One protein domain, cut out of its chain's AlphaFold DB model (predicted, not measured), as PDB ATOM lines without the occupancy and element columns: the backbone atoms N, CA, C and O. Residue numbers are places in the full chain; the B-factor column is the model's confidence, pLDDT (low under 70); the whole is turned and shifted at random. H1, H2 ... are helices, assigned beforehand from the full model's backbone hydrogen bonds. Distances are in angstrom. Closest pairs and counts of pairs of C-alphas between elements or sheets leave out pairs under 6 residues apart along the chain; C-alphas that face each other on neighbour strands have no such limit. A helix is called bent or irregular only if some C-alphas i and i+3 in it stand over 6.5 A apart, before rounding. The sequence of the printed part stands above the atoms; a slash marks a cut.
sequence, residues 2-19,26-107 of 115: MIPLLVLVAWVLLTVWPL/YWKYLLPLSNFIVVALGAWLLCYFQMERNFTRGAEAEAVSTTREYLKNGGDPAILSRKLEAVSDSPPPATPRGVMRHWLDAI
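AT A GLANCE: This is residues 2 to 19 and 26 to 107 of the 115 residues of an uncharacterized protein of Victivallis vadensis (UniProt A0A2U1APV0). One very long helix, H2, runs nearly the whole length of the model, with H1 beside one end of it and the short helical hairpin of H3 and H4 folded back beside the other. H4 packs on H2, while H3 stands beyond H4, and a gap along H2 parts H1 from the hairpin. The printed part has 100 residues, with four named helices in the order H1, H2, H3, H4 and no named strand; the class is all helix. It is extended, with a radius of gyration of the C-alphas of 21.8 A, and spans 71 by 24 by 13 A, only just a rod.

IN THESE COORDINATES: H1, residues 2 to 19, begins at C-alpha 2 (22.287, -43.592, 54.191) and measures 26.1 A; it has a kink of 25 degrees near residue 13 and is only just irregular, with C-alphas 15 and 18 6.8 A apart. H2, residues 27 to 72, measures 67.4 A from C-alpha 27 (3.797, -69.470, 52.089); it is neither bent nor irregular, but only just: C-alphas 28 and 31 are 6.3 A apart. H3, residues 77 to 89, measures 18.4 A. H4, residues 96 to 105, measures 14.4 A and ends at C-alpha 105 (10.574, -19.109, 34.118).

HOW THE PARTS SIT: Residues 11 to 19 of H1 touch residues 27 to 38 of H2, opposite ways at a shallow tilt of 28 degrees; the closest C-alphas, of Pro 18 and Leu 31, are 5.8 A apart. Residues 52 to 63 of H2 touch H4, the same way at a shallow tilt of 18 degrees, closest at the C-alphas of Ala 63 and Leu 104, 5.6 A. H3 and H4, a hairpin, only just touch, with 3 pairs of C-alphas within 8 A, closest at Val 87 and Trp 103, 6.5 A. H1 is apart from H3 and H4. Every O i to N i+4 pair is within hydrogen-bond range in H3 and H4, against 12 of 14 in H1 and 40 of 42 in H2.

THE WHOLE: The C-alphas farthest apart, of Tyr 26 and Gly 74, are 71.5 A apart. Residues 20 to 25 are not printed, and C-alphas 19 and 26 are 11.6 A apart across this cut. The link from H2 to H3 is tight and that from H3 to H4 short. Residues 2 to 10 and 39 to 51 stand free. The mean pLDDT of the printed part is 79.0; residues 2 to 4, 15, 18 and 27 are under 70.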
ATOM      1  N   MET A   2      23.183 -42.594  53.557       55.88
ATOM      2  CA  MET A   2      22.287 -43.592  54.191       55.88
ATOM      3  C   MET A   2      21.136 -44.097  53.303       55.88
ATOM      4  O   MET A   2      20.688 -45.226  53.467       55.88
ATOM      5  N   ILE A   3      20.673 -43.286  52.348       65.00
ATOM      6  CA  ILE A   3      19.528 -43.602  51.477       65.00
ATOM      7  C   ILE A   3      19.743 -44.880  50.639       65.00
ATOM      8  O   ILE A   3      18.883 -45.755  50.704       65.00
ATOM      9  N   PRO A   4      20.865 -45.071  49.908       67.38
ATOM     10  CA  PRO A   4      21.050 -46.290  49.115       67.38
ATOM     11  C   PRO A   4      21.151 -47.549  49.986       67.38
ATOM     12  O   PRO A   4      20.657 -48.598  49.590       67.38
ATOM     13  N   LEU A   5      21.724 -47.442  51.192       71.81
ATOM     14  CA  LEU A   5      21.832 -48.557  52.136       71.81
ATOM     15  C   LEU A   5      20.451 -48.988  52.655       71.81
ATOM     16  O   LEU A   5      20.146 -50.177  52.676       71.81
ATOM     17  N   LEU A   6      19.599 -48.027  53.028       75.25
ATOM     18  CA  LEU A   6      18.232 -48.288  53.491       75.25
ATOM     19  C   LEU A   6      17.376 -48.948  52.409       75.25
ATOM     20  O   LEU A   6      16.623 -49.872  52.706       75.25
ATOM     21  N   VAL A   7      17.525 -48.515  51.155       75.00
ATOM     22  CA  VAL A   7      16.835 -49.130  50.013       75.00
ATOM     23  C   VAL A   7      17.282 -50.577  49.831       75.00
ATOM     24  O   VAL A   7      16.438 -51.453  49.673       75.00
ATOM     25  N   LEU A   8      18.586 -50.848  49.920       75.88
ATOM     26  CA  LEU A   8      19.147 -52.194  49.778       75.88
ATOM     27  C   LEU A   8      18.666 -53.126  50.901       75.88
ATOM     28  O   LEU A   8      18.234 -54.247  50.640       75.88
ATOM     29  N   VAL A   9      18.656 -52.630  52.139       78.50
ATOM     30  CA  VAL A   9      18.130 -53.347  53.308       78.50
ATOM     31  C   VAL A   9      16.636 -53.631  53.154       78.50
ATOM     32  O   VAL A   9      16.218 -54.766  53.369       78.50
ATOM     33  N   ALA A  10      15.836 -52.651  52.720       75.81
ATOM     34  CA  ALA A  10      14.409 -52.838  52.463       75.81
ATOM     35  C   ALA A  10      14.152 -53.871  51.354       75.81
ATOM     36  O   ALA A  10      13.231 -54.674  51.470       75.81
ATOM     37  N   TRP A  11      14.990 -53.894  50.316       72.75
ATOM     38  CA  TRP A  11      14.899 -54.837  49.198       72.75
ATOM     39  C   TRP A  11      15.183 -56.282  49.629       72.75
ATOM     40  O   TRP A  11      14.427 -57.200  49.300       72.75
ATOM     41  N   VAL A  12      16.243 -56.474  50.422       75.69
ATOM     42  CA  VAL A  12      16.589 -57.772  51.023       75.69
ATOM     43  C   VAL A  12      15.496 -58.208  51.995       75.69
ATOM     44  O   VAL A  12      15.048 -59.348  51.949       75.69
ATOM     45  N   LEU A  13      14.992 -57.301  52.834       75.81
ATOM     46  CA  LEU A  13      13.891 -57.604  53.744       75.81
ATOM     47  C   LEU A  13      12.614 -57.985  52.996       75.81
ATOM     48  O   LEU A  13      11.995 -58.960  53.386       75.81
ATOM     49  N   LEU A  14      12.238 -57.304  51.912       71.56
ATOM     50  CA  LEU A  14      11.034 -57.622  51.128       71.56
ATOM     51  C   LEU A  14      11.097 -58.998  50.454       71.56
ATOM     52  O   LEU A  14      10.080 -59.686  50.377       71.56
ATOM     53  N   THR A  15      12.279 -59.408  49.992       69.62
ATOM     54  CA  THR A  15      12.495 -60.707  49.330       69.62
ATOM     55  C   THR A  15      12.675 -61.862  50.320       69.62
ATOM     56  O   THR A  15      12.266 -62.989  50.042       69.62
ATOM     57  N   VAL A  16      13.246 -61.594  51.498       73.00
ATOM     58  CA  VAL A  16      13.558 -62.603  52.529       73.00
ATOM     59  C   VAL A  16      12.444 -62.722  53.578       73.00
ATOM     60  O   VAL A  16      12.244 -63.803  54.131       73.00
ATOM     61  N   TRP A  17      11.653 -61.669  53.807       73.31
ATOM     62  CA  TRP A  17      10.491 -61.637  54.710       73.31
ATOM     63  C   TRP A  17       9.555 -62.846  54.569       73.31
ATOM     64  O   TRP A  17       9.199 -63.430  55.598       73.31
ATOM     65  N   PRO A  18       9.196 -63.303  53.349       69.19
ATOM     66  CA  PRO A  18       8.342 -64.469  53.186       69.19
ATOM     67  C   PRO A  18       8.895 -65.703  53.899       69.19
ATOM     68  O   PRO A  18       8.113 -66.480  54.435       69.19
ATOM     69  N   LEU A  19      10.219 -65.879  53.984       71.75
ATOM     70  CA  LEU A  19      10.862 -67.031  54.629       71.75
ATOM     71  C   LEU A  19      10.542 -67.136  56.129       71.75
ATOM     72  O   LEU A  19      10.508 -68.250  56.654       71.75
ATOM     73  N   TYR A  26      -0.218 -70.523  52.983       71.69
ATOM     74  CA  TYR A  26      -0.033 -69.823  51.706       71.69
ATOM     75  C   TYR A  26       1.413 -69.386  51.428       71.69
ATOM     76  O   TYR A  26       1.662 -68.649  50.475       71.69
ATOM     77  N   TRP A  27       2.386 -69.854  52.216       69.00
ATOM     78  CA  TRP A  27       3.797 -69.470  52.089       69.00
ATOM     79  C   TRP A  27       4.376 -69.653  50.677       69.00
ATOM     80  O   TRP A  27       5.129 -68.808  50.196       69.00
ATOM     81  N   LYS A  28       3.952 -70.708  49.973       73.00
ATOM     82  CA  LYS A  28       4.372 -70.997  48.592       73.00
ATOM     83  C   LYS A  28       3.998 -69.887  47.596       73.00
ATOM     84  O   LYS A  28       4.669 -69.756  46.580       73.00
ATOM     85  N   TYR A  29       2.969 -69.086  47.888       77.94
ATOM     86  CA  TYR A  29       2.518 -67.975  47.041       77.94
ATOM     87  C   TYR A  29       3.126 -66.623  47.443       77.94
ATOM     88  O   TYR A  29       3.192 -65.716  46.619       77.94
ATOM     89  N   LEU A  30       3.617 -66.484  48.680       75.00
ATOM     90  CA  LEU A  30       4.199 -65.233  49.182       75.00
ATOM     91  C   LEU A  30       5.544 -64.899  48.520       75.00
ATOM     92  O   LEU A  30       5.798 -63.741  48.206       75.00
ATOM     93  N   LEU A  31       6.383 -65.907  48.264       72.69
ATOM     94  CA  LEU A  31       7.668 -65.737  47.574       72.69
ATOM     95  C   LEU A  31       7.515 -65.180  46.145       72.69
ATOM     96  O   LEU A  31       8.064 -64.109  45.879       72.69
ATOM     97  N   PRO A  32       6.757 -65.819  45.230       77.12
ATOM     98  CA  PRO A  32       6.588 -65.286  43.880       77.12
ATOM     99  C   PRO A  32       5.879 -63.927  43.881       77.12
ATOM    100  O   PRO A  32       6.261 -63.062  43.102       77.12
ATOM    101  N   LEU A  33       4.920 -63.699  44.786       79.56
ATOM    102  CA  LEU A  33       4.235 -62.410  44.908       79.56
ATOM    103  C   LEU A  33       5.191 -61.284  45.334       79.56
ATOM    104  O   LEU A  33       5.179 -60.214  44.732       79.56
ATOM    105  N   SER A  34       6.049 -61.528  46.330       76.12
ATOM    106  CA  SER A  34       7.044 -60.545  46.783       76.12
ATOM    107  C   SER A  34       8.044 -60.187  45.679       76.12
ATOM    108  O   SER A  34       8.281 -59.009  45.424       76.12
ATOM    109  N   ASN A  35       8.542 -61.188  44.948       78.00
ATOM    110  CA  ASN A  35       9.427 -60.970  43.808       78.00
ATOM    111  C   ASN A  35       8.717 -60.202  42.688       78.00
ATOM    112  O   ASN A  35       9.321 -59.325  42.079       78.00
ATOM    113  N   PHE A  36       7.434 -60.479  42.441       83.81
ATOM    114  CA  PHE A  36       6.654 -59.753  41.442       83.81
ATOM    115  C   PHE A  36       6.496 -58.274  41.808       83.81
ATOM    116  O   PHE A  36       6.688 -57.411  40.957       83.81
ATOM    117  N   ILE A  37       6.222 -57.967  43.080       82.19
ATOM    118  CA  ILE A  37       6.144 -56.587  43.586       82.19
ATOM    119  C   ILE A  37       7.490 -55.878  43.422       82.19
ATOM    120  O   ILE A  37       7.540 -54.742  42.959       82.19
ATOM    121  N   VAL A  38       8.586 -56.553  43.760       81.56
ATOM    122  CA  VAL A  38       9.941 -56.006  43.649       81.56
ATOM    123  C   VAL A  38      10.319 -55.714  42.194       81.56
ATOM    124  O   VAL A  38      10.824 -54.631  41.893       81.56
ATOM    125  N   VAL A  39      10.037 -56.642  41.278       82.38
ATOM    126  CA  VAL A  39      10.277 -56.456  39.840       82.38
ATOM    127  C   VAL A  39       9.384 -55.350  39.276       82.38
ATOM    128  O   VAL A  39       9.872 -54.511  38.523       82.38
ATOM    129  N   ALA A  40       8.111 -55.291  39.675       84.62
ATOM    130  CA  ALA A  40       7.190 -54.238  39.258       84.62
ATOM    131  C   ALA A  40       7.642 -52.853  39.748       84.62
ATOM    132  O   ALA A  40       7.640 -51.904  38.968       84.62
ATOM    133  N   LEU A  41       8.096 -52.736  41.001       84.06
ATOM    134  CA  LEU A  41       8.672 -51.500  41.542       84.06
ATOM    135  C   LEU A  41       9.960 -51.103  40.812       84.06
ATOM    136  O   LEU A  41      10.155 -49.928  40.510       84.06
ATOM    137  N   GLY A  42      10.822 -52.072  40.493       81.06
ATOM    138  CA  GLY A  42      12.034 -51.834  39.708       81.06
ATOM    139  C   GLY A  42      11.725 -51.336  38.293       81.06
ATOM    140  O   GLY A  42      12.289 -50.336  37.853       81.06
ATOM    141  N   ALA A  43      10.785 -51.983  37.601       84.38
ATOM    142  CA  ALA A  43      10.324 -51.564  36.280       84.38
ATOM    143  C   ALA A  43       9.671 -50.174  36.321       84.38
ATOM    144  O   ALA A  43       9.956 -49.334  35.467       84.38
ATOM    145  N   TRP A  44       8.857 -49.900  37.345       84.69
ATOM    146  CA  TRP A  44       8.255 -48.588  37.573       84.69
ATOM    147  C   TRP A  44       9.314 -47.500  37.761       84.69
ATOM    148  O   TRP A  44       9.243 -46.464  37.103       84.69
ATOM    149  N   LEU A  45      10.326 -47.741  38.601       83.00
ATOM    150  CA  LEU A  45      11.439 -46.811  38.816       83.00
ATOM    151  C   LEU A  45      12.211 -46.537  37.525       83.00
ATOM    152  O   LEU A  45      12.514 -45.385  37.228       83.00
ATOM    153  N   LEU A  46      12.506 -47.569  36.732       82.62
ATOM    154  CA  LEU A  46      13.185 -47.397  35.447       82.62
ATOM    155  C   LEU A  46      12.351 -46.558  34.472       82.62
ATOM    156  O   LEU A  46      12.888 -45.634  33.864       82.62
ATOM    157  N   CYS A  47      11.050 -46.837  34.352       82.25
ATOM    158  CA  CYS A  47      10.134 -46.030  33.542       82.25
ATOM    159  C   CYS A  47      10.072 -44.580  34.032       82.25
ATOM    160  O   CYS A  47      10.142 -43.656  33.223       82.25
ATOM    161  N   TYR A  48      10.002 -44.378  35.348       80.38
ATOM    162  CA  TYR A  48      10.006 -43.061  35.969       80.38
ATOM    163  C   TYR A  48      11.285 -42.282  35.627       80.38
ATOM    164  O   TYR A  48      11.206 -41.176  35.099       80.38
ATOM    165  N   PHE A  49      12.466 -42.883  35.813       79.62
ATOM    166  CA  PHE A  49      13.743 -42.247  35.471       79.62
ATOM    167  C   PHE A  49      13.896 -41.981  33.971       79.62
ATOM    168  O   PHE A  49      14.467 -40.960  33.586       79.62
ATOM    169  N   GLN A  50      13.393 -42.871  33.112       79.69
ATOM    170  CA  GLN A  50      13.401 -42.634  31.669       79.69
ATOM    171  C   GLN A  50      12.504 -41.459  31.278       79.69
ATOM    172  O   GLN A  50      12.929 -40.615  30.488       79.69
ATOM    173  N   MET A  51      11.297 -41.373  31.843       77.81
ATOM    174  CA  MET A  51      10.425 -40.219  31.631       77.81
ATOM    175  C   MET A  51      11.095 -38.941  32.120       77.81
ATOM    176  O   MET A  51      11.179 -37.984  31.355       77.81
ATOM    177  N   GLU A  52      11.626 -38.934  33.344       77.00
ATOM    178  CA  GLU A  52      12.307 -37.772  33.921       77.00
ATOM    179  C   GLU A  52      13.456 -37.300  33.017       77.00
ATOM    180  O   GLU A  52      13.518 -36.126  32.663       77.00
ATOM    181  N   ARG A  53      14.290 -38.226  32.524       76.75
ATOM    182  CA  ARG A  53      15.387 -37.917  31.597       76.75
ATOM    183  C   ARG A  53      14.904 -37.325  30.271       76.75
ATOM    184  O   ARG A  53      15.531 -36.403  29.750       76.75
ATOM    185  N   ASN A  54      13.828 -37.863  29.701       78.38
ATOM    186  CA  ASN A  54      13.272 -37.353  28.448       78.38
ATOM    187  C   ASN A  54      12.657 -35.959  28.632       78.38
ATOM    188  O   ASN A  54      12.835 -35.105  27.765       78.38
ATOM    189  N   PHE A  55      12.008 -35.703  29.771       74.00
ATOM    190  CA  PHE A  55      11.511 -34.371  30.116       74.00
ATOM    191  C   PHE A  55      12.641 -33.361  30.290       74.00
ATOM    192  O   PHE A  55      12.540 -32.267  29.742       74.00
ATOM    193  N   THR A  56      13.720 -33.716  30.995       72.00
ATOM    194  CA  THR A  56      14.877 -32.822  31.154       72.00
ATOM    195  C   THR A  56      15.461 -32.444  29.796       72.00
ATOM    196  O   THR A  56      15.637 -31.265  29.524       72.00
ATOM    197  N   ARG A  57      15.650 -33.416  28.894       77.69
ATOM    198  CA  ARG A  57      16.140 -33.154  27.529       77.69
ATOM    199  C   ARG A  57      15.211 -32.257  26.713       77.69
ATOM    200  O   ARG A  57      15.686 -31.398  25.978       77.69
ATOM    201  N   GLY A  58      13.898 -32.471  26.816       77.81
ATOM    202  CA  GLY A  58      12.910 -31.636  26.130       77.81
ATOM    203  C   GLY A  58      12.938 -30.196  26.633       77.81
ATOM    204  O   GLY A  58      13.001 -29.264  25.838       77.81
ATOM    205  N   ALA A  59      12.981 -30.020  27.950       74.12
ATOM    206  CA  ALA A  59      13.025 -28.703  28.565       74.12
ATOM    207  C   ALA A  59      14.390 -28.001  28.373       74.12
ATOM    208  O   ALA A  59      14.435 -26.778  28.309       74.12
ATOM    209  N   GLU A  60      15.494 -28.743  28.201       76.94
ATOM    210  CA  GLU A  60      16.802 -28.195  27.782       76.94
ATOM    211  C   GLU A  60      16.740 -27.629  26.373       76.94
ATOM    212  O   GLU A  60      17.172 -26.499  26.143       76.94
ATOM    213  N   ALA A  61      16.153 -28.380  25.444       82.06
ATOM    214  CA  ALA A  61      15.940 -27.893  24.090       82.06
ATOM    215  C   ALA A  61      15.052 -26.636  24.078       82.06
ATOM    216  O   ALA A  61      15.368 -25.674  23.376       82.06
ATOM    217  N   GLU A  62      13.991 -26.620  24.890       79.94
ATOM    218  CA  GLU A  62      13.087 -25.478  25.037       79.94
ATOM    219  C   GLU A  62      13.818 -24.245  25.590       79.94
ATOM    220  O   GLU A  62      13.845 -23.213  24.924       79.94
ATOM    221  N   ALA A  63      14.528 -24.368  26.717       79.31
ATOM    222  CA  ALA A  63      15.259 -23.257  27.335       79.31
ATOM    223  C   ALA A  63      16.329 -22.659  26.406       79.31
ATOM    224  O   ALA A  63      16.492 -21.437  26.334       79.31
ATOM    225  N   VAL A  64      17.038 -23.507  25.652       82.06
ATOM    226  CA  VAL A  64      18.010 -23.060  24.643       82.06
ATOM    227  C   VAL A  64      17.306 -22.333  23.496       82.06
ATOM    228  O   VAL A  64      17.796 -21.297  23.041       82.06
ATOM    229  N   SER A  65      16.159 -22.837  23.035       84.06
ATOM    230  CA  SER A  65      15.395 -22.208  21.954       84.06
ATOM    231  C   SER A  65      14.847 -20.832  22.347       84.06
ATOM    232  O   SER A  65      15.080 -19.872  21.613       84.06
ATOM    233  N   THR A  66      14.246 -20.700  23.534       83.94
ATOM    234  CA  THR A  66      13.698 -19.435  24.047       83.94
ATOM    235  C   THR A  66      14.806 -18.418  24.303       83.94
ATOM    236  O   THR A  66      14.682 -17.255  23.935       83.94
ATOM    237  N   THR A  67      15.939 -18.861  24.859       84.12
ATOM    238  CA  THR A  67      17.120 -18.006  25.047       84.12
ATOM    239  C   THR A  67      17.640 -17.478  23.711       84.12
ATOM    240  O   THR A  67      17.932 -16.289  23.565       84.12
ATOM    241  N   ARG A  68      17.742 -18.356  22.706       85.62
ATOM    242  CA  ARG A  68      18.178 -17.974  21.361       85.62
ATOM    243  C   ARG A  68      17.212 -16.980  20.720       85.62
ATOM    244  O   ARG A  68      17.666 -16.055  20.053       85.62
ATOM    245  N   GLU A  69      15.914 -17.175  20.899       85.94
ATOM    246  CA  GLU A  69      14.879 -16.290  20.369       85.94
ATOM    247  C   GLU A  69      14.901 -14.915  21.050       85.94
ATOM    248  O   GLU A  69      14.911 -13.898  20.360       85.94
ATOM    249  N   TYR A  70      15.043 -14.877  22.377       83.25
ATOM    250  CA  TYR A  70      15.208 -13.642  23.146       83.25
ATOM    251  C   TYR A  70      16.396 -12.810  22.654       83.25
ATOM    252  O   TYR A  70      16.246 -11.626  22.359       83.25
ATOM    253  N   LEU A  71      17.565 -13.439  22.490       84.06
ATOM    254  CA  LEU A  71      18.761 -12.758  21.985       84.06
ATOM    255  C   LEU A  71      18.608 -12.325  20.521       84.06
ATOM    256  O   LEU A  71      19.071 -11.252  20.142       84.06
ATOM    257  N   LYS A  72      17.946 -13.139  19.690       87.44
ATOM    258  CA  LYS A  72      17.682 -12.804  18.284       87.44
ATOM    259  C   LYS A  72      16.765 -11.584  18.151       87.44
ATOM    260  O   LYS A  72      16.981 -10.779  17.252       87.44
ATOM    261  N   ASN A  73      15.796 -11.435  19.050       84.69
ATOM    262  CA  ASN A  73      14.832 -10.332  19.055       84.69
ATOM    263  C   ASN A  73      15.359  -9.074  19.773       84.69
ATOM    264  O   ASN A  73      14.584  -8.193  20.128       84.69
ATOM    265  N   GLY A  74      16.675  -8.971  19.993       84.19
ATOM    266  CA  GLY A  74      17.298  -7.786  20.589       84.19
ATOM    267  C   GLY A  74      17.213  -7.723  22.115       84.19
ATOM    268  O   GLY A  74      17.439  -6.663  22.695       84.19
ATOM    269  N   GLY A  75      16.897  -8.839  22.776       84.06
ATOM    270  CA  GLY A  75      16.941  -8.944  24.228       84.06
ATOM    271  C   GLY A  75      18.348  -8.709  24.788       84.06
ATOM    272  O   GLY A  75      19.346  -9.130  24.202       84.06
ATOM    273  N   ASP A  76      18.431  -8.046  25.943       87.75
ATOM    274  CA  ASP A  76      19.706  -7.698  26.573       87.75
ATOM    275  C   ASP A  76      20.349  -8.933  27.242       87.75
ATOM    276  O   ASP A  76      19.794  -9.476  28.212       87.75
ATOM    277  N   PRO A  77      21.536  -9.380  26.787       84.31
ATOM    278  CA  PRO A  77      22.228 -10.520  27.380       84.31
ATOM    279  C   PRO A  77      22.616 -10.293  28.848       84.31
ATOM    280  O   PRO A  77      22.678 -11.259  29.612       84.31
ATOM    281  N   ALA A  78      22.841  -9.047  29.281       86.75
ATOM    282  CA  ALA A  78      23.195  -8.746  30.669       86.75
ATOM    283  C   ALA A  78      22.011  -8.972  31.624       86.75
ATOM    284  O   ALA A  78      22.193  -9.475  32.738       86.75
ATOM    285  N   ILE A  79      20.790  -8.648  31.185       85.19
ATOM    286  CA  ILE A  79      19.560  -8.892  31.953       85.19
ATOM    287  C   ILE A  79      19.287 -10.392  32.047       85.19
ATOM    288  O   ILE A  79      18.997 -10.891  33.136       85.19
ATOM    289  N   LEU A  80      19.419 -11.110  30.929       85.69
ATOM    290  CA  LEU A  80      19.277 -12.563  30.902       85.69
ATOM    291  C   LEU A  80      20.272 -13.231  31.864       85.69
ATOM    292  O   LEU A  80      19.863 -14.036  32.697       85.69
ATOM    293  N   SER A  81      21.551 -12.845  31.805       85.56
ATOM    294  CA  SER A  81      22.594 -13.387  32.684       85.56
ATOM    295  C   SER A  81      22.261 -13.182  34.162       85.56
ATOM    296  O   SER A  81      22.317 -14.140  34.926       85.56
ATOM    297  N   ARG A  82      21.852 -11.971  34.571       87.50
ATOM    298  CA  ARG A  82      21.496 -11.704  35.978       87.50
ATOM    299  C   ARG A  82      20.318 -12.542  36.463       87.50
ATOM    300  O   ARG A  82      20.317 -12.977  37.610       87.50
ATOM    301  N   LYS A  83      19.298 -12.749  35.624       85.50
ATOM    302  CA  LYS A  83      18.133 -13.561  36.009       85.50
ATOM    303  C   LYS A  83      18.486 -15.039  36.147       85.50
ATOM    304  O   LYS A  83      18.023 -15.685  37.081       85.50
ATOM    305  N   LEU A  84      19.320 -15.552  35.247       84.31
ATOM    306  CA  LEU A  84      19.828 -16.923  35.309       84.31
ATOM    307  C   LEU A  84      20.715 -17.144  36.544       84.31
ATOM    308  O   LEU A  84      20.593 -18.162  37.219       84.31
ATOM    309  N   GLU A  85      21.559 -16.169  36.881       85.12
ATOM    310  CA  GLU A  85      22.400 -16.193  38.084       85.12
ATOM    311  C   GLU A  85      21.548 -16.195  39.365       85.12
ATOM    312  O   GLU A  85      21.749 -17.034  40.239       85.12
ATOM    313  N   ALA A  86      20.491 -15.376  39.421       84.88
ATOM    314  CA  ALA A  86      19.548 -15.375  40.543       84.88
ATOM    315  C   ALA A  86      18.807 -16.717  40.728       84.88
ATOM    316  O   ALA A  86      18.508 -17.111  41.859       84.88
ATOM    317  N   VAL A  87      18.519 -17.443  39.641       84.25
ATOM    318  CA  VAL A  87      17.967 -18.809  39.720       84.25
ATOM    319  C   VAL A  87      19.003 -19.812  40.204       84.25
ATOM    320  O   VAL A  87      18.661 -20.702  40.979       84.25
ATOM    321  N   SER A  88      20.260 -19.666  39.788       82.12
ATOM    322  CA  SER A  88      21.351 -20.518  40.265       82.12
ATOM    323  C   SER A  88      21.595 -20.365  41.771       82.12
ATOM    324  O   SER A  88      21.913 -21.352  42.434       82.12
ATOM    325  N   ASP A  89      21.427 -19.156  42.308       85.19
ATOM    326  CA  ASP A  89      21.574 -18.865  43.741       85.19
ATOM    327  C   ASP A  89      20.336 -19.259  44.566       85.19
ATOM    328  O   ASP A  89      20.391 -19.348  45.798       85.19
ATOM    329  N   SER A  90      19.209 -19.511  43.901       81.00
ATOM    330  CA  SER A  90      17.979 -19.954  44.548       81.00
ATOM    331  C   SER A  90      18.070 -21.436  44.929       81.00
ATOM    332  O   SER A  90      18.652 -22.241  44.196       81.00
ATOM    333  N   PRO A  91      17.486 -21.853  46.069       81.25
ATOM    334  CA  PRO A  91      17.501 -23.253  46.469       81.25
ATOM    335  C   PRO A  91      16.859 -24.117  45.372       81.25
ATOM    336  O   PRO A  91      15.711 -23.863  44.988       81.25
ATOM    337  N   PRO A  92      17.570 -25.141  44.863       75.50
ATOM    338  CA  PRO A  92      17.077 -25.912  43.741       75.50
ATOM    339  C   PRO A  92      15.818 -26.682  44.163       75.50
ATOM    340  O   PRO A  92      15.793 -27.302  45.232       75.50
ATOM    341  N   PRO A  93      14.762 -26.679  43.339       78.62
ATOM    342  CA  PRO A  93      13.574 -27.475  43.607       78.62
ATOM    343  C   PRO A  93      13.902 -28.976  43.644       78.62
ATOM    344  O   PRO A  93      14.824 -29.463  42.995       78.62
ATOM    345  N   ALA A  94      13.102 -29.729  44.404       76.50
ATOM    346  CA  ALA A  94      13.386 -31.123  44.754       76.50
ATOM    347  C   ALA A  94      13.365 -32.117  43.575       76.50
ATOM    348  O   ALA A  94      13.763 -33.269  43.746       76.50
ATOM    349  N   THR A  95      12.880 -31.709  42.398       72.25
ATOM    350  CA  THR A  95      12.776 -32.570  41.214       72.25
ATOM    351  C   THR A  95      13.515 -31.963  40.022       72.25
ATOM    352  O   THR A  95      13.425 -30.751  39.809       72.25
ATOM    353  N   PRO A  96      14.186 -32.780  39.186       70.31
ATOM    354  CA  PRO A  96      14.819 -32.325  37.944       70.31
ATOM    355  C   PRO A  96      13.872 -31.526  37.043       70.31
ATOM    356  O   PRO A  96      14.253 -30.501  36.478       70.31
ATOM    357  N   ARG A  97      12.605 -31.947  36.952       73.00
ATOM    358  CA  ARG A  97      11.570 -31.206  36.219       73.00
ATOM    359  C   ARG A  97      11.285 -29.830  36.825       73.00
ATOM    360  O   ARG A  97      11.076 -28.871  36.085       73.00
ATOM    361  N   GLY A  98      11.238 -29.745  38.153       76.75
ATOM    362  CA  GLY A  98      11.083 -28.482  38.867       76.75
ATOM    363  C   GLY A  98      12.253 -27.547  38.591       76.75
ATOM    364  O   GLY A  98      12.019 -26.374  38.321       76.75
ATOM    365  N   VAL A  99      13.482 -28.078  38.585       77.56
ATOM    366  CA  VAL A  99      14.695 -27.291  38.307       77.56
ATOM    367  C   VAL A  99      14.551 -26.682  36.927       77.56
ATOM    368  O   VAL A  99      14.632 -25.471  36.778       77.56
ATOM    369  N   MET A 100      14.211 -27.498  35.934       77.31
ATOM    370  CA  MET A 100      14.167 -27.015  34.566       77.31
ATOM    371  C   MET A 100      13.065 -25.991  34.291       77.31
ATOM    372  O   MET A 100      13.288 -25.033  33.557       77.31
ATOM    373  N   ARG A 101      11.898 -26.139  34.929       78.62
ATOM    374  CA  ARG A 101      10.864 -25.093  34.905       78.62
ATOM    375  C   ARG A 101      11.338 -23.804  35.556       78.62
ATOM    376  O   ARG A 101      11.133 -22.743  34.993       78.62
ATOM    377  N   HIS A 102      12.014 -23.909  36.695       81.25
ATOM    378  CA  HIS A 102      12.525 -22.742  37.401       81.25
ATOM    379  C   HIS A 102      13.534 -21.949  36.553       81.25
ATOM    380  O   HIS A 102      13.509 -20.722  36.557       81.25
ATOM    381  N   TRP A 103      14.361 -22.648  35.769       79.00
ATOM    382  CA  TRP A 103      15.260 -22.041  34.783       79.00
ATOM    383  C   TRP A 103      14.518 -21.401  33.601       79.00
ATOM    384  O   TRP A 103      14.853 -20.285  33.213       79.00
ATOM    385  N   LEU A 104      13.503 -22.075  33.050       81.00
ATOM    386  CA  LEU A 104      12.661 -21.538  31.972       81.00
ATOM    387  C   LEU A 104      11.926 -20.258  32.393       81.00
ATOM    388  O   LEU A 104      11.947 -19.276  31.656       81.00
ATOM    389  N   ASP A 105      11.344 -20.244  33.592       82.62
ATOM    390  CA  ASP A 105      10.574 -19.109  34.118       82.62
ATOM    391  C   ASP A 105      11.432 -17.844  34.322       82.62
ATOM    392  O   ASP A 105      10.909 -16.729  34.385       82.62
ATOM    393  N   ALA A 106      12.756 -17.990  34.428       83.12
ATOM    394  CA  ALA A 106      13.670 -16.862  34.576       83.12
ATOM    395  C   ALA A 106      14.092 -16.215  33.258       83.12
ATOM    396  O   ALA A 106      14.620 -15.095  33.277       83.12
ATOM    397  N   ILE A 107      13.841 -16.866  32.120       81.44
ATOM    398  CA  ILE A 107      14.065 -16.248  30.815       81.44
ATOM    399  C   ILE A 107      13.063 -15.086  30.682       81.44
ATOM    400  O   ILE A 107      11.860 -15.290  30.846       81.44
TER     401      ILE A 107